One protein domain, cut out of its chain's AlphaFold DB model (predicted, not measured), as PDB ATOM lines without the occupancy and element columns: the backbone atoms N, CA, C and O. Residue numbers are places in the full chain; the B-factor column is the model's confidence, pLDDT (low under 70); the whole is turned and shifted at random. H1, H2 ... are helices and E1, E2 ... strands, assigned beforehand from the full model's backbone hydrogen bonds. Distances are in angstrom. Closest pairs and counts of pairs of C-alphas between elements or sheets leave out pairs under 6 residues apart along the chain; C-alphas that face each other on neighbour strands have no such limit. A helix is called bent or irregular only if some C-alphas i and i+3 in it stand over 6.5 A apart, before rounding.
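AT A GLANCE: This is residues 17 to 129 of the 130 residues of an uncharacterized protein of Rhizophagus irregularis (UniProt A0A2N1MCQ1). One strongly twisted sheet of five strands stands as a wall, with the helix H1 over E3 and the loop stretches of residues 55 to 63 and 95 to 103 on the same side, while the wall's other side is left bare. E4 and E5 are its long strands; the short H2 folds back over E5 at one end of them, and H3 sits at the other end, just before E5. Look for 113 printed residues with five named strands and three named helices, in the order E1 E2 E3 H1 E4 H2 H3 E5. The sheet is mixed, in the order E1, E2, E3, E4, E5, and the class is mixed helices and strands, with 49 residues, under half, in named elements. The whole is compact, with a radius of gyration of the C-alphas of 13.5 A, and rounded, with spans of 36 by 32 by 26 A.

IN THESE COORDINATES: Start in the sheet with E4, residues 83 to 90: find C-alpha 83 at (-7.202, -6.503, 32.852) and follow the strand for 22.2 A to C-alpha 90 at (11.634, -16.605, 39.022). E5, residues 121 to 128, covers 21.7 A and ends at C-alpha 128, at (10.204, -17.699, 34.318). E3 is residues 50 to 54, 13.1 A long; E2 is residues 44 to 46, 7.2 A; E1 is residues 31 to 34, 10.5 A. Then find the helices: H1, residues 64 to 74, 13.3 A; H2, residues 91 to 94, 5.2 A; H3, residues 115 to 120, 8.1 A. H1 is irregular, with C-alphas 69 and 72 standing 7.9 A apart.

HOW THE PARTS SIT: Begin with E4 and E5, parallel neighbours at 27 degrees; N 87 lies 2.8 A from O 124, within hydrogen-bond range. E3 and E4 are parallel too, at 25 degrees, with N 53 and O 86 at 2.8 A. E1, E2 and E3 form a meander, each strand the antiparallel neighbour of the one before, and E1 and E2, like E2 and E3, make a hairpin. Look for N 32 and O 45 at 2.9 A, then N 46 and O 50 at 2.8 A. E3, H1, E4 is a strand-helix-strand unit, two parallel neighbour strands with a helix between, and its crossover is right-handed; E4, H2 H3, E5 is another such unit. H1 is on the sheet at a height of 9.0 A, and lies over E3; on the local plane it stands at 32 degrees to E3, only just slantwise to the strands. H2 is on the sheet over E5, where the closest C-alphas, of Glu 91 and Lys 127, are 5.5 A apart. H3 only grazes the sheet. H1 and H3 are close but not clearly touching, with the closest C-alphas, of Leu 67 and Ile 117, 7.9 A apart, at a steep tilt of 66 degrees. H2 is apart from H1 and from H3. In H3 every O i to N i+4 pair is within hydrogen-bond range, in H1 5 of 7 are, and H2 is too short for such a pair.

THE WHOLE: The two C-alphas farthest apart are those of Ser 78 and His 92, at 39.0 A. The printed part has no cut. The long link runs from H2 to H3, 20 residues; on its way residues 102 to 103 pair in parallel with residues 62 to 63. Where the printed part begins, residues 17 to 18 pair in parallel with residues 33 to 34 of E1. The mean pLDDT of the printed part is 92.4, and residues 105 to 111 are under 70.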
ATOM      1  N   ILE A  17       8.563   2.137  22.972       98.00
ATOM      2  CA  ILE A  17       8.983   2.870  24.165       98.00
ATOM      3  C   ILE A  17       8.049   4.057  24.405       98.00
ATOM      4  O   ILE A  17       7.848   4.890  23.519       98.00
ATOM      5  N   PHE A  18       7.499   4.164  25.617       97.88
ATOM      6  CA  PHE A  18       6.630   5.275  26.020       97.88
ATOM      7  C   PHE A  18       7.132   5.967  27.293       97.88
ATOM      8  O   PHE A  18       8.033   5.485  27.967       97.88
ATOM      9  N   THR A  19       6.556   7.121  27.631       97.44
ATOM     10  CA  THR A  19       6.781   7.795  28.924       97.44
ATOM     11  C   THR A  19       5.444   8.104  29.586       97.44
ATOM     12  O   THR A  19       4.410   8.091  28.916       97.44
ATOM     13  N   LYS A  20       5.431   8.487  30.867       95.31
ATOM     14  CA  LYS A  20       4.208   8.940  31.565       95.31
ATOM     15  C   LYS A  20       3.472  10.061  30.826       95.31
ATOM     16  O   LYS A  20       2.250  10.126  30.868       95.31
ATOM     17  N   LYS A  21       4.213  10.940  30.141       95.81
ATOM     18  CA  LYS A  21       3.654  12.044  29.337       95.81
ATOM     19  C   LYS A  21       3.270  11.615  27.920       95.81
ATOM     20  O   LYS A  21       2.554  12.337  27.235       95.81
ATOM     21  N   ARG A  22       3.772  10.468  27.464       96.81
ATOM     22  CA  ARG A  22       3.603   9.957  26.101       96.81
ATOM     23  C   ARG A  22       2.916   8.598  26.088       96.81
ATOM     24  O   ARG A  22       3.214   7.764  25.240       96.81
ATOM     25  N   THR A  23       1.966   8.383  26.999       96.94
ATOM     26  CA  THR A  23       1.156   7.157  27.023       96.94
ATOM     27  C   THR A  23       0.372   6.978  25.734       96.94
ATOM     28  O   THR A  23       0.101   5.846  25.369       96.94
ATOM     29  N   TYR A  24       0.070   8.054  24.995       96.75
ATOM     30  CA  TYR A  24      -0.584   7.986  23.688       96.75
ATOM     31  C   TYR A  24       0.152   7.100  22.667       96.75
ATOM     32  O   TYR A  24      -0.529   6.561  21.799       96.75
ATOM     33  N   LEU A  25       1.468   6.884  22.819       97.62
ATOM     34  CA  LEU A  25       2.272   5.971  21.993       97.62
ATOM     35  C   LEU A  25       1.950   4.487  22.213       97.62
ATOM     36  O   LEU A  25       2.333   3.666  21.395       97.62
ATOM     37  N   ILE A  26       1.282   4.127  23.312       97.69
ATOM     38  CA  ILE A  26       0.884   2.740  23.565       97.69
ATOM     39  C   ILE A  26      -0.169   2.336  22.530       97.69
ATOM     40  O   ILE A  26      -1.258   2.927  22.473       97.69
ATOM     41  N   GLU A  27       0.164   1.307  21.756       95.81
ATOM     42  CA  GLU A  27      -0.679   0.708  20.726       95.81
ATOM     43  C   GLU A  27      -1.265  -0.624  21.207       95.81
ATOM     44  O   GLU A  27      -0.597  -1.427  21.865       95.81
ATOM     45  N   ASN A  28      -2.528  -0.878  20.860       95.81
ATOM     46  CA  ASN A  28      -3.192  -2.130  21.207       95.81
ATOM     47  C   ASN A  28      -2.504  -3.317  20.519       95.81
ATOM     48  O   ASN A  28      -2.157  -3.259  19.341       95.81
ATOM     49  N   GLY A  29      -2.317  -4.406  21.262       95.06
ATOM     50  CA  GLY A  29      -1.681  -5.630  20.772       95.06
ATOM     51  C   GLY A  29      -0.164  -5.544  20.572       95.06
ATOM     52  O   GLY A  29       0.436  -6.538  20.165       95.06
ATOM     53  N   LYS A  30       0.468  -4.399  20.865       96.38
ATOM     54  CA  LYS A  30       1.924  -4.220  20.788       96.38
ATOM     55  C   LYS A  30       2.560  -4.303  22.168       96.38
ATOM     56  O   LYS A  30       1.992  -3.824  23.149       96.38
ATOM     57  N   TYR A  31       3.759  -4.878  22.239       97.12
ATOM     58  CA  TYR A  31       4.560  -4.847  23.463       97.12
ATOM     59  C   TYR A  31       5.120  -3.442  23.681       97.12
ATOM     60  O   TYR A  31       5.891  -2.939  22.864       97.12
ATOM     61  N   CYS A  32       4.718  -2.806  24.776       97.81
ATOM     62  CA  CYS A  32       5.111  -1.448  25.116       97.81
ATOM     63  C   CYS A  32       5.855  -1.428  26.453       97.81
ATOM     64  O   CYS A  32       5.429  -2.069  27.414       97.81
ATOM     65  N   GLN A  33       6.930  -0.649  26.539       97.62
ATOM     66  CA  GLN A  33       7.763  -0.532  27.734       97.62
ATOM     67  C   GLN A  33       7.943   0.945  28.119       97.62
ATOM     68  O   GLN A  33       8.237   1.773  27.249       97.62
ATOM     69  N   PRO A  34       7.762   1.316  29.397       97.88
ATOM     70  CA  PRO A  34       8.065   2.661  29.850       97.88
ATOM     71  C   PRO A  34       9.577   2.907  29.801       97.88
ATOM     72  O   PRO A  34      10.381   2.047  30.151       97.88
ATOM     73  N   LEU A  35       9.965   4.112  29.394       97.50
ATOM     74  CA  LEU A  35      11.349   4.576  29.446       97.50
ATOM     75  C   LEU A  35      11.793   4.818  30.894       97.50
ATOM     76  O   LEU A  35      12.969   4.677  31.224       97.50
ATOM     77  N   GLU A  36      10.870   5.228  31.768       95.81
ATOM     78  CA  GLU A  36      11.174   5.455  33.172       95.81
ATOM     79  C   GLU A  36      11.478   4.137  33.890       95.81
ATOM     80  O   GLU A  36      10.595   3.302  34.062       95.81
ATOM     81  N   LYS A  37      12.695   4.013  34.435       89.06
ATOM     82  CA  LYS A  37      13.121   2.850  35.234       89.06
ATOM     83  C   LYS A  37      12.167   2.509  36.389       89.06
ATOM     84  O   LYS A  37      12.036   1.353  36.753       89.06
ATOM     85  N   ASN A  38      11.518   3.523  36.965       88.44
ATOM     86  CA  ASN A  38      10.617   3.382  38.111       88.44
ATOM     87  C   ASN A  38       9.173   3.749  37.733       88.44
ATOM     88  O   ASN A  38       8.502   4.505  38.451       88.44
ATOM     89  N   PHE A  39       8.697   3.288  36.575       94.44
ATOM     90  CA  PHE A  39       7.286   3.430  36.239       94.44
ATOM     91  C   PHE A  39       6.436   2.663  37.275       94.44
ATOM     92  O   PHE A  39       6.709   1.497  37.557       94.44
ATOM     93  N   PRO A  40       5.432   3.292  37.914       92.19
ATOM     94  CA  PRO A  40       4.679   2.615  38.960       92.19
ATOM     95  C   PRO A  40       3.895   1.427  38.392       92.19
ATOM     96  O   PRO A  40       3.098   1.599  37.475       92.19
ATOM     97  N   SER A  41       4.080   0.242  38.976       87.25
ATOM     98  CA  SER A  41       3.225  -0.938  38.756       87.25
ATOM     99  C   SER A  41       3.124  -1.489  37.345       87.25
ATOM    100  O   SER A  41       2.172  -2.200  37.035       87.25
ATOM    101  N   CYS A  42       4.096  -1.178  36.500       94.75
ATOM    102  CA  CYS A  42       4.149  -1.679  35.142       94.75
ATOM    103  C   CYS A  42       5.595  -1.589  34.661       94.75
ATOM    104  O   CYS A  42       6.118  -0.488  34.504       94.75
ATOM    105  N   ASP A  43       6.203  -2.741  34.397       96.94
ATOM    106  CA  ASP A  43       7.469  -2.841  33.668       96.94
ATOM    107  C   ASP A  43       7.216  -2.975  32.166       96.94
ATOM    108  O   ASP A  43       8.044  -2.564  31.361       96.94
ATOM    109  N   SER A  44       6.050  -3.491  31.766       96.88
ATOM    110  CA  SER A  44       5.569  -3.441  30.385       96.88
ATOM    111  C   SER A  44       4.059  -3.671  30.282       96.88
ATOM    112  O   SER A  44       3.401  -4.107  31.227       96.88
ATOM    113  N   ILE A  45       3.492  -3.348  29.121       97.69
ATOM    114  CA  ILE A  45       2.062  -3.468  28.825       97.69
ATOM    115  C   ILE A  45       1.855  -3.975  27.394       97.69
ATOM    116  O   ILE A  45       2.523  -3.532  26.462       97.69
ATOM    117  N   ILE A  46       0.886  -4.875  27.221       96.94
ATOM    118  CA  ILE A  46       0.230  -5.144  25.938       96.94
ATOM    119  C   ILE A  46      -1.217  -4.682  26.101       96.94
ATOM    120  O   ILE A  46      -2.044  -5.346  26.734       96.94
ATOM    121  N   ALA A  47      -1.508  -3.493  25.581       96.38
ATOM    122  CA  ALA A  47      -2.831  -2.897  25.688       96.38
ATOM    123  C   ALA A  47      -3.860  -3.697  24.859       96.38
ATOM    124  O   ALA A  47      -3.498  -4.295  23.842       96.38
ATOM    125  N   PRO A  48      -5.139  -3.718  25.265       96.44
ATOM    126  CA  PRO A  48      -5.711  -2.939  26.363       96.44
ATOM    127  C   PRO A  48      -5.805  -3.696  27.697       96.44
ATOM    128  O   PRO A  48      -6.429  -3.193  28.629       96.44
ATOM    129  N   ASN A  49      -5.260  -4.912  27.805       96.56
ATOM    130  CA  ASN A  49      -5.648  -5.814  28.891       96.56
ATOM    131  C   ASN A  49      -4.529  -6.618  29.553       96.56
ATOM    132  O   ASN A  49      -4.844  -7.472  30.374       96.56
ATOM    133  N   ARG A  50      -3.248  -6.396  29.248       96.62
ATOM    134  CA  ARG A  50      -2.155  -7.139  29.898       96.62
ATOM    135  C   ARG A  50      -1.088  -6.199  30.420       96.62
ATOM    136  O   ARG A  50      -0.470  -5.486  29.638       96.62
ATOM    137  N   ILE A  51      -0.855  -6.235  31.722       97.88
ATOM    138  CA  ILE A  51       0.213  -5.502  32.406       97.88
ATOM    139  C   ILE A  51       1.200  -6.531  32.937       97.88
ATOM    140  O   ILE A  51       0.786  -7.566  33.454       97.88
ATOM    141  N   PHE A  52       2.491  -6.249  32.823       97.19
ATOM    142  CA  PHE A  52       3.552  -7.100  33.336       97.19
ATOM    143  C   PHE A  52       4.367  -6.321  34.359       97.19
ATOM    144  O   PHE A  52       4.778  -5.184  34.120       97.19
ATOM    145  N   GLN A  53       4.590  -6.954  35.501       97.31
ATOM    146  CA  GLN A  53       5.392  -6.425  36.586       97.31
ATOM    147  C   GLN A  53       6.388  -7.497  37.019       97.31
ATOM    148  O   GLN A  53       6.015  -8.534  37.565       97.31
ATOM    149  N   MET A  54       7.657  -7.269  36.720       95.88
ATOM    150  CA  MET A  54       8.744  -8.185  37.025       95.88
ATOM    151  C   MET A  54       9.190  -7.972  38.467       95.88
ATOM    152  O   MET A  54       9.359  -6.840  38.920       95.88
ATOM    153  N   THR A  55       9.398  -9.054  39.212       94.81
ATOM    154  CA  THR A  55       9.878  -8.921  40.586       94.81
ATOM    155  C   THR A  55      10.639 -10.139  41.093       94.81
ATOM    156  O   THR A  55      10.389 -11.275  40.697       94.81
ATOM    157  N   LEU A  56      11.574  -9.870  42.005       95.06
ATOM    158  CA  LEU A  56      12.279 -10.865  42.817       95.06
ATOM    159  C   LEU A  56      11.784 -10.865  44.276       95.06
ATOM    160  O   LEU A  56      12.321 -11.586  45.110       95.06
ATOM    161  N   ALA A  57      10.794 -10.035  44.612       94.38
ATOM    162  CA  ALA A  57      10.246  -9.935  45.958       94.38
ATOM    163  C   ALA A  57       8.949 -10.741  46.065       94.38
ATOM    164  O   ALA A  57       8.091 -10.618  45.202       94.38
ATOM    165  N   LYS A  58       8.756 -11.490  47.161       93.56
ATOM    166  CA  LYS A  58       7.478 -12.176  47.465       93.56
ATOM    167  C   LYS A  58       6.300 -11.206  47.635       93.56
ATOM    168  O   LYS A  58       5.144 -11.573  47.422       93.56
ATOM    169  N   HIS A  59       6.607  -9.973  48.034       93.44
ATOM    170  CA  HIS A  59       5.641  -8.902  48.224       93.44
ATOM    171  C   HIS A  59       6.031  -7.704  47.366       93.44
ATOM    172  O   HIS A  59       7.046  -7.054  47.614       93.44
ATOM    173  N   HIS A  60       5.213  -7.411  46.362       92.31
ATOM    174  CA  HIS A  60       5.422  -6.312  45.441       92.31
ATOM    175  C   HIS A  60       4.107  -5.582  45.156       92.31
ATOM    176  O   HIS A  60       3.273  -6.020  44.367       92.31
ATOM    177  N   LEU A  61       3.936  -4.430  45.802       93.19
ATOM    178  CA  LEU A  61       2.689  -3.668  45.785       93.19
ATOM    179  C   LEU A  61       2.324  -3.148  44.385       93.19
ATOM    180  O   LEU A  61       3.185  -2.747  43.589       93.19
ATOM    181  N   ILE A  62       1.016  -3.068  44.131       94.62
ATOM    182  CA  ILE A  62       0.445  -2.405  42.960       94.62
ATOM    183  C   ILE A  62       0.087  -0.961  43.341       94.62
ATOM    184  O   ILE A  62      -0.939  -0.683  43.952       94.62
ATOM    185  N   LYS A  63       0.940  -0.007  42.979       93.69
ATOM    186  CA  LYS A  63       0.701   1.433  43.029       93.69
ATOM    187  C   LYS A  63      -0.399   1.835  42.046       93.69
ATOM    188  O   LYS A  63      -0.201   1.893  40.830       93.69
ATOM    189  N   MET A  64      -1.536   2.242  42.597       92.38
ATOM    190  CA  MET A  64      -2.705   2.729  41.862       92.38
ATOM    191  C   MET A  64      -2.393   3.908  40.926       92.38
ATOM    192  O   MET A  64      -3.046   4.081  39.901       92.38
ATOM    193  N   SER A  65      -1.385   4.722  41.251       92.81
ATOM    194  CA  SER A  65      -0.948   5.831  40.397       92.81
ATOM    195  C   SER A  65      -0.490   5.364  39.012       92.81
ATOM    196  O   SER A  65      -0.774   6.039  38.028       92.81
ATOM    197  N   GLY A  66       0.149   4.195  38.916       94.44
ATOM    198  CA  GLY A  66       0.545   3.590  37.642       94.44
ATOM    199  C   GLY A  66      -0.650   3.191  36.790       94.44
ATOM    200  O   GLY A  66      -0.746   3.560  35.623       94.44
ATOM    201  N   LEU A  67      -1.614   2.520  37.418       95.44
ATOM    202  CA  LEU A  67      -2.866   2.118  36.780       95.44
ATOM    203  C   LEU A  67      -3.651   3.332  36.265       95.44
ATOM    204  O   LEU A  67      -4.112   3.332  35.128       95.44
ATOM    205  N   LYS A  68      -3.737   4.408  37.058       94.62
ATOM    206  CA  LYS A  68      -4.398   5.661  36.652       94.62
ATOM    207  C   LYS A  68      -3.727   6.324  35.447       94.62
ATOM    208  O   LYS A  68      -4.430   6.846  34.590       94.62
ATOM    209  N   ILE A  69      -2.396   6.275  35.344       96.00
ATOM    210  CA  ILE A  69      -1.667   6.785  34.167       96.00
ATOM    211  C   ILE A  69      -2.046   5.998  32.902       96.00
ATOM    212  O   ILE A  69      -2.144   6.574  31.818       96.00
ATOM    213  N   LEU A  70      -2.281   4.692  33.037       96.94
ATOM    214  CA  LEU A  70      -2.618   3.789  31.934       96.94
ATOM    215  C   LEU A  70      -4.126   3.706  31.640       96.94
ATOM    216  O   LEU A  70      -4.507   3.060  30.669       96.94
ATOM    217  N   TYR A  71      -4.979   4.377  32.419       95.81
ATOM    218  CA  TYR A  71      -6.441   4.237  32.391       95.81
ATOM    219  C   TYR A  71      -7.061   4.274  30.983       95.81
ATOM    220  O   TYR A  71      -7.763   3.345  30.590       95.81
ATOM    221  N   ASN A  72      -6.733   5.291  30.180       95.88
ATOM    222  CA  ASN A  72      -7.276   5.418  28.820       95.88
ATOM    223  C   ASN A  72      -6.796   4.297  27.885       95.88
ATOM    224  O   ASN A  72      -7.496   3.910  26.958       95.88
ATOM    225  N   LYS A  73      -5.599   3.753  28.120       96.56
ATOM    226  CA  LYS A  73      -5.039   2.646  27.326       96.56
ATOM    227  C   LYS A  73      -5.565   1.288  27.757       96.56
ATOM    228  O   LYS A  73      -5.534   0.350  26.972       96.56
ATOM    229  N   LEU A  74      -6.108   1.213  28.964       96.44
ATOM    230  CA  LEU A  74      -6.830   0.056  29.473       96.44
ATOM    231  C   LEU A  74      -8.328   0.106  29.112       96.44
ATOM    232  O   LEU A  74      -9.097  -0.716  29.598       96.44
ATOM    233  N   GLY A  75      -8.751   1.035  28.244       92.19
ATOM    234  CA  GLY A  75     -10.119   1.123  27.720       92.19
ATOM    235  C   GLY A  75     -11.082   1.993  28.531       92.19
ATOM    236  O   GLY A  75     -12.281   1.911  28.313       92.19
ATOM    237  N   ASP A  76     -10.575   2.811  29.461       91.44
ATOM    238  CA  ASP A  76     -11.355   3.782  30.242       91.44
ATOM    239  C   ASP A  76     -12.616   3.199  30.937       91.44
ATOM    240  O   ASP A  76     -12.612   2.039  31.354       91.44
ATOM    241  N   LYS A  77     -13.663   4.014  31.148       85.38
ATOM    242  CA  LYS A  77     -14.931   3.632  31.798       85.38
ATOM    243  C   LYS A  77     -15.865   2.844  30.878       85.38
ATOM    244  O   LYS A  77     -16.839   2.284  31.365       85.38
ATOM    245  N   SER A  78     -15.626   2.890  29.570       87.06
ATOM    246  CA  SER A  78     -16.457   2.245  28.551       87.06
ATOM    247  C   SER A  78     -16.099   0.777  28.345       87.06
ATOM    248  O   SER A  78     -16.927   0.022  27.844       87.06
ATOM    249  N   ALA A  79     -14.898   0.360  28.748       93.00
ATOM    250  CA  ALA A  79     -14.468  -1.018  28.610       93.00
ATOM    251  C   ALA A  79     -15.092  -1.962  29.645       93.00
ATOM    252  O   ALA A  79     -15.099  -1.698  30.849       93.00
ATOM    253  N   ASP A  80     -15.502  -3.123  29.148       91.69
ATOM    254  CA  ASP A  80     -16.033  -4.266  29.889       91.69
ATOM    255  C   ASP A  80     -15.014  -5.413  30.026       91.69
ATOM    256  O   ASP A  80     -15.248  -6.382  30.749       91.69
ATOM    257  N   HIS A  81     -13.848  -5.306  29.376       94.56
ATOM    258  CA  HIS A  81     -12.823  -6.343  29.423       94.56
ATOM    259  C   HIS A  81     -12.056  -6.366  30.748       94.56
ATOM    260  O   HIS A  81     -11.728  -5.326  31.336       94.56
ATOM    261  N   LEU A  82     -11.680  -7.578  31.166       96.00
ATOM    262  CA  LEU A  82     -10.757  -7.811  32.275       96.00
ATOM    263  C   LEU A  82      -9.340  -7.367  31.912       96.00
ATOM    264  O   LEU A  82      -8.912  -7.495  30.768       96.00
ATOM    265  N   ILE A  83      -8.605  -6.894  32.909       96.88
ATOM    266  CA  ILE A  83      -7.202  -6.503  32.852       96.88
ATOM    267  C   ILE A  83      -6.402  -7.536  33.646       96.88
ATOM    268  O   ILE A  83      -6.584  -7.707  34.849       96.88
ATOM    269  N   TYR A  84      -5.484  -8.205  32.966       96.44
ATOM    270  CA  TYR A  84      -4.604  -9.214  33.529       96.44
ATOM    271  C   TYR A  84      -3.295  -8.563  33.975       96.44
ATOM    272  O   TYR A  84      -2.485  -8.142  33.146       96.44
ATOM    273  N   HIS A  85      -3.092  -8.467  35.285       97.44
ATOM    274  CA  HIS A  85      -1.850  -8.002  35.892       97.44
ATOM    275  C   HIS A  85      -0.967  -9.208  36.205       97.44
ATOM    276  O   HIS A  85      -1.185  -9.926  37.180       97.44
ATOM    277  N   TYR A  86       0.028  -9.438  35.360       97.00
ATOM    278  CA  TYR A  86       0.981 -10.526  35.502       97.00
ATOM    279  C   TYR A  86       2.174 -10.100  36.352       97.00
ATOM    280  O   TYR A  86       2.933  -9.209  35.970       97.00
ATOM    281  N   PHE A  87       2.389 -10.792  37.466       97.44
ATOM    282  CA  PHE A  87       3.669 -10.800  38.157       97.44
ATOM    283  C   PHE A  87       4.592 -11.809  37.488       97.44
ATOM    284  O   PHE A  87       4.312 -13.004  37.481       97.44
ATOM    285  N   VAL A  88       5.685 -11.330  36.905       96.06
ATOM    286  CA  VAL A  88       6.698 -12.184  36.280       96.06
ATOM    287  C   VAL A  88       7.765 -12.479  37.325       96.06
ATOM    288  O   VAL A  88       8.459 -11.563  37.771       96.06
ATOM    289  N   VAL A  89       7.870 -13.744  37.731       96.50
ATOM    290  CA  VAL A  89       8.689 -14.156  38.878       96.50
ATOM    291  C   VAL A  89       9.584 -15.348  38.538       96.50
ATOM    292  O   VAL A  89       9.185 -16.218  37.754       96.50
ATOM    293  N   PRO A  90      10.784 -15.429  39.134       96.12
ATOM    294  CA  PRO A  90      11.634 -16.605  39.022       96.12
ATOM    295  C   PRO A  90      10.966 -17.838  39.634       96.12
ATOM    296  O   PRO A  90      10.142 -17.745  40.547       96.12
ATOM    297  N   GLU A  91      11.362 -19.015  39.156       95.06
ATOM    298  CA  GLU A  91      10.723 -20.276  39.527       95.06
ATOM    299  C   GLU A  91      10.664 -20.570  41.026       95.06
ATOM    300  O   GLU A  91       9.673 -21.140  41.472       95.06
ATOM    301  N   HIS A  92      11.663 -20.137  41.796       94.12
ATOM    302  CA  HIS A  92      11.725 -20.349  43.243       94.12
ATOM    303  C   HIS A  92      10.705 -19.511  44.033       94.12
ATOM    304  O   HIS A  92      10.534 -19.733  45.228       94.12
ATOM    305  N   LEU A  93      10.048 -18.532  43.397       95.56
ATOM    306  CA  LEU A  93       8.974 -17.744  44.008       95.56
ATOM    307  C   LEU A  93       7.584 -18.186  43.557       95.56
ATOM    308  O   LEU A  93       6.615 -17.813  44.207       95.56
ATOM    309  N   TYR A  94       7.474 -18.936  42.457       94.31
ATOM    310  CA  TYR A  94       6.213 -19.154  41.748       94.31
ATOM    311  C   TYR A  94       5.124 -19.799  42.610       94.31
ATOM    312  O   TYR A  94       4.027 -19.253  42.697       94.31
ATOM    313  N   ASP A  95       5.436 -20.926  43.254       92.81
ATOM    314  CA  ASP A  95       4.441 -21.722  43.986       92.81
ATOM    315  C   ASP A  95       3.923 -21.005  45.247       92.81
ATOM    316  O   ASP A  95       2.776 -21.198  45.649       92.81
ATOM    317  N   ASP A  96       4.742 -20.122  45.825       92.38
ATOM    318  CA  ASP A  96       4.422 -19.375  47.045       92.38
ATOM    319  C   ASP A  96       3.877 -17.964  46.768       92.38
ATOM    320  O   ASP A  96       3.523 -17.247  47.712       92.38
ATOM    321  N   TYR A  97       3.845 -17.510  45.511       95.50
ATOM    322  CA  TYR A  97       3.549 -16.113  45.204       95.50
ATOM    323  C   TYR A  97       2.070 -15.790  45.437       95.50
ATOM    324  O   TYR A  97       1.178 -16.352  44.804       95.50
ATOM    325  N   GLN A  98       1.808 -14.850  46.344       95.38
ATOM    326  CA  GLN A  98       0.452 -14.495  46.759       95.38
ATOM    327  C   GLN A  98      -0.104 -13.300  45.981       95.38
ATOM    328  O   GLN A  98       0.625 -12.555  45.322       95.38
ATOM    329  N   VAL A  99      -1.416 -13.089  46.104       94.81
ATOM    330  CA  VAL A  99      -2.083 -11.868  45.636       94.81
ATOM    331  C   VAL A  99      -1.462 -10.648  46.323       94.81
ATOM    332  O   VAL A  99      -1.267 -10.620  47.539       94.81
ATOM    333  N   GLN A 100      -1.153  -9.628  45.533       95.19
ATOM    334  CA  GLN A 100      -0.499  -8.404  45.969       95.19
ATOM    335  C   GLN A 100      -1.524  -7.309  46.271       95.19
ATOM    336  O   GLN A 100      -2.548  -7.177  45.599       95.19
ATOM    337  N   LYS A 101      -1.245  -6.486  47.285       92.75
ATOM    338  CA  LYS A 101      -2.121  -5.365  47.649       92.75
ATOM    339  C   LYS A 101      -2.037  -4.235  46.618       92.75
ATOM    340  O   LYS A 101      -0.953  -3.906  46.125       92.75
ATOM    341  N   ILE A 102      -3.176  -3.590  46.370       92.56
ATOM    342  CA  ILE A 102      -3.252  -2.319  45.644       92.56
ATOM    343  C   ILE A 102      -3.160  -1.178  46.661       92.56
ATOM    344  O   ILE A 102      -3.927  -1.128  47.619       92.56
ATOM    345  N   VAL A 103      -2.221  -0.259  46.452       89.88
ATOM    346  CA  VAL A 103      -1.925   0.853  47.367       89.88
ATOM    347  C   VAL A 103      -1.964   2.198  46.654       89.88
ATOM    348  O   VAL A 103      -1.860   2.291  45.427       89.88
ATOM    349  N   THR A 104      -2.096   3.267  47.435       80.81
ATOM    350  CA  THR A 104      -1.927   4.643  46.944       80.81
ATOM    351  C   THR A 104      -0.475   4.926  46.527       80.81
ATOM    352  O   THR A 104       0.407   4.074  46.655       80.81
ATOM    353  N   SER A 105      -0.197   6.123  45.994       66.44
ATOM    354  CA  SER A 105       1.170   6.532  45.621       66.44
ATOM    355  C   SER A 105       2.172   6.430  46.774       66.44
ATOM    356  O   SER A 105       3.345   6.156  46.518       66.44
ATOM    357  N   ASP A 106       1.685   6.572  48.010       61.06
ATOM    358  CA  ASP A 106       2.496   6.718  49.221       61.06
ATOM    359  C   ASP A 106       2.553   5.417  50.037       61.06
ATOM    360  O   ASP A 106       2.933   5.414  51.200       61.06
ATOM    361  N   SER A 107       2.172   4.286  49.428       59.94
ATOM    362  CA  SER A 107       2.114   2.956  50.061       59.94
ATOM    363  C   SER A 107       1.110   2.820  51.214       59.94
ATOM    364  O   SER A 107       1.011   1.746  51.799       59.94
ATOM    365  N   ASN A 108       0.317   3.856  51.494       64.56
ATOM    366  CA  ASN A 108      -0.847   3.747  52.367       64.56
ATOM    367  C   ASN A 108      -1.921   2.886  51.689       64.56
ATOM    368  O   ASN A 108      -2.113   2.982  50.463       64.56
ATOM    369  N   GLU A 109      -2.628   2.072  52.479       59.59
ATOM    370  CA  GLU A 109      -3.804   1.348  51.999       59.59
ATOM    371  C   GLU A 109      -4.782   2.335  51.353       59.59
ATOM    372  O   GLU A 109      -4.997   3.453  51.824       59.59
ATOM    373  N   ALA A 110      -5.307   1.958  50.188       61.56
ATOM    374  CA  ALA A 110      -6.226   2.815  49.471       61.56
ATOM    375  C   ALA A 110      -7.580   2.821  50.179       61.56
ATOM    376  O   ALA A 110      -8.356   1.886  50.026       61.56
ATOM    377  N   ASN A 111      -7.890   3.919  50.876       65.44
ATOM    378  CA  ASN A 111      -9.206   4.149  51.488       65.44
ATOM    379  C   ASN A 111     -10.360   4.062  50.469       65.44
ATOM    380  O   ASN A 111     -11.516   3.885  50.843       65.44
ATOM    381  N   THR A 112     -10.066   4.199  49.171       80.00
ATOM    382  CA  THR A 112     -11.023   3.974  48.085       80.00
ATOM    383  C   THR A 112     -10.288   3.498  46.832       80.00
ATOM    384  O   THR A 112      -9.444   4.213  46.283       80.00
ATOM    385  N   ILE A 113     -10.606   2.288  46.370       85.19
ATOM    386  CA  ILE A 113     -10.146   1.751  45.086       85.19
ATOM    387  C   ILE A 113     -11.216   2.092  44.036       85.19
ATOM    388  O   ILE A 113     -12.372   1.738  44.249       85.19
ATOM    389  N   PRO A 114     -10.880   2.777  42.925       89.69
ATOM    390  CA  PRO A 114     -11.828   3.032  41.842       89.69
ATOM    391  C   PRO A 114     -12.467   1.740  41.327       89.69
ATOM    392  O   PRO A 114     -11.752   0.759  41.126       89.69
ATOM    393  N   ASP A 115     -13.768   1.764  41.031       90.94
ATOM    394  CA  ASP A 115     -14.518   0.564  40.635       90.94
ATOM    395  C   ASP A 115     -13.859  -0.194  39.487       90.94
ATOM    396  O   ASP A 115     -13.684  -1.400  39.581       90.94
ATOM    397  N   TRP A 116     -13.396   0.505  38.446       92.50
ATOM    398  CA  TRP A 116     -12.734  -0.139  37.308       92.50
ATOM    399  C   TRP A 116     -11.458  -0.902  37.705       92.50
ATOM    400  O   TRP A 116     -11.133  -1.902  37.078       92.50
ATOM    401  N   ILE A 117     -10.737  -0.458  38.740       92.44
ATOM    402  CA  ILE A 117      -9.573  -1.177  39.277       92.44
ATOM    403  C   ILE A 117     -10.054  -2.396  40.060       92.44
ATOM    404  O   ILE A 117      -9.523  -3.488  39.881       92.44
ATOM    405  N   ASN A 118     -11.067  -2.205  40.905       90.38
ATOM    406  CA  ASN A 118     -11.589  -3.240  41.787       90.38
ATOM    407  C   ASN A 118     -12.259  -4.394  41.022       90.38
ATOM    408  O   ASN A 118     -12.144  -5.547  41.421       90.38
ATOM    409  N   THR A 119     -12.957  -4.097  39.924       92.38
ATOM    410  CA  THR A 119     -13.764  -5.081  39.191       92.38
ATOM    411  C   THR A 119     -13.057  -5.678  37.983       92.38
ATOM    412  O   THR A 119     -13.402  -6.785  37.576       92.38
ATOM    413  N   ARG A 120     -12.076  -4.977  37.396       95.62
ATOM    414  CA  ARG A 120     -11.439  -5.424  36.148       95.62
ATOM    415  C   ARG A 120     -10.028  -5.957  36.333       95.62
ATOM    416  O   ARG A 120      -9.584  -6.673  35.446       95.62
ATOM    417  N   ILE A 121      -9.308  -5.655  37.420       95.31
ATOM    418  CA  ILE A 121      -7.921  -6.128  37.580       95.31
ATOM    419  C   ILE A 121      -7.868  -7.504  38.238       95.31
ATOM    420  O   ILE A 121      -8.214  -7.667  39.404       95.31
ATOM    421  N   PHE A 122      -7.328  -8.473  37.502       95.94
ATOM    422  CA  PHE A 122      -7.058  -9.826  37.973       95.94
ATOM    423  C   PHE A 122      -5.556 -10.078  38.001       95.94
ATOM    424  O   PHE A 122      -4.844  -9.770  37.045       95.94
ATOM    425  N   GLN A 123      -5.076 -10.652  39.101       96.44
ATOM    426  CA  GLN A 123      -3.656 -10.911  39.299       96.44
ATOM    427  C   GLN A 123      -3.310 -12.347  38.929       96.44
ATOM    428  O   GLN A 123      -3.971 -13.289  39.359       96.44
ATOM    429  N   TYR A 124      -2.242 -12.495  38.156       95.38
ATOM    430  CA  TYR A 124      -1.698 -13.780  37.741       95.38
ATOM    431  C   TYR A 124      -0.192 -13.786  37.943       95.38
ATOM    432  O   TYR A 124       0.448 -12.738  37.983       95.38
ATOM    433  N   VAL A 125       0.384 -14.979  38.028       95.25
ATOM    434  CA  VAL A 125       1.825 -15.161  38.188       95.25
ATOM    435  C   VAL A 125       2.352 -15.908  36.967       95.25
ATOM    436  O   VAL A 125       1.813 -16.946  36.585       95.25
ATOM    437  N   LEU A 126       3.394 -15.371  36.336       94.38
ATOM    438  CA  LEU A 126       4.120 -15.997  35.238       94.38
ATOM    439  C   LEU A 126       5.465 -16.496  35.756       94.38
ATOM    440  O   LEU A 126       6.328 -15.704  36.134       94.38
ATOM    441  N   LYS A 127       5.638 -17.819  35.739       94.00
ATOM    442  CA  LYS A 127       6.909 -18.477  36.040       94.00
ATOM    443  C   LYS A 127       7.889 -18.248  34.900       94.00
ATOM    444  O   LYS A 127       7.626 -18.675  33.775       94.00
ATOM    445  N   ILE A 128       9.042 -17.670  35.205       91.56
ATOM    446  CA  ILE A 128      10.204 -17.699  34.318       91.56
ATOM    447  C   ILE A 128      11.275 -18.620  34.898       91.56
ATOM    448  O   ILE A 128      11.502 -18.659  36.109       91.56
ATOM    449  N   LYS A 129      11.914 -19.386  34.015       88.56
ATOM    450  CA  LYS A 129      13.145 -20.107  34.331       88.56
ATOM    451  C   LYS A 129      14.296 -19.159  34.020       88.56
ATOM    452  O   LYS A 129      14.404 -18.720  32.876       88.56
TER     453      LYS A 129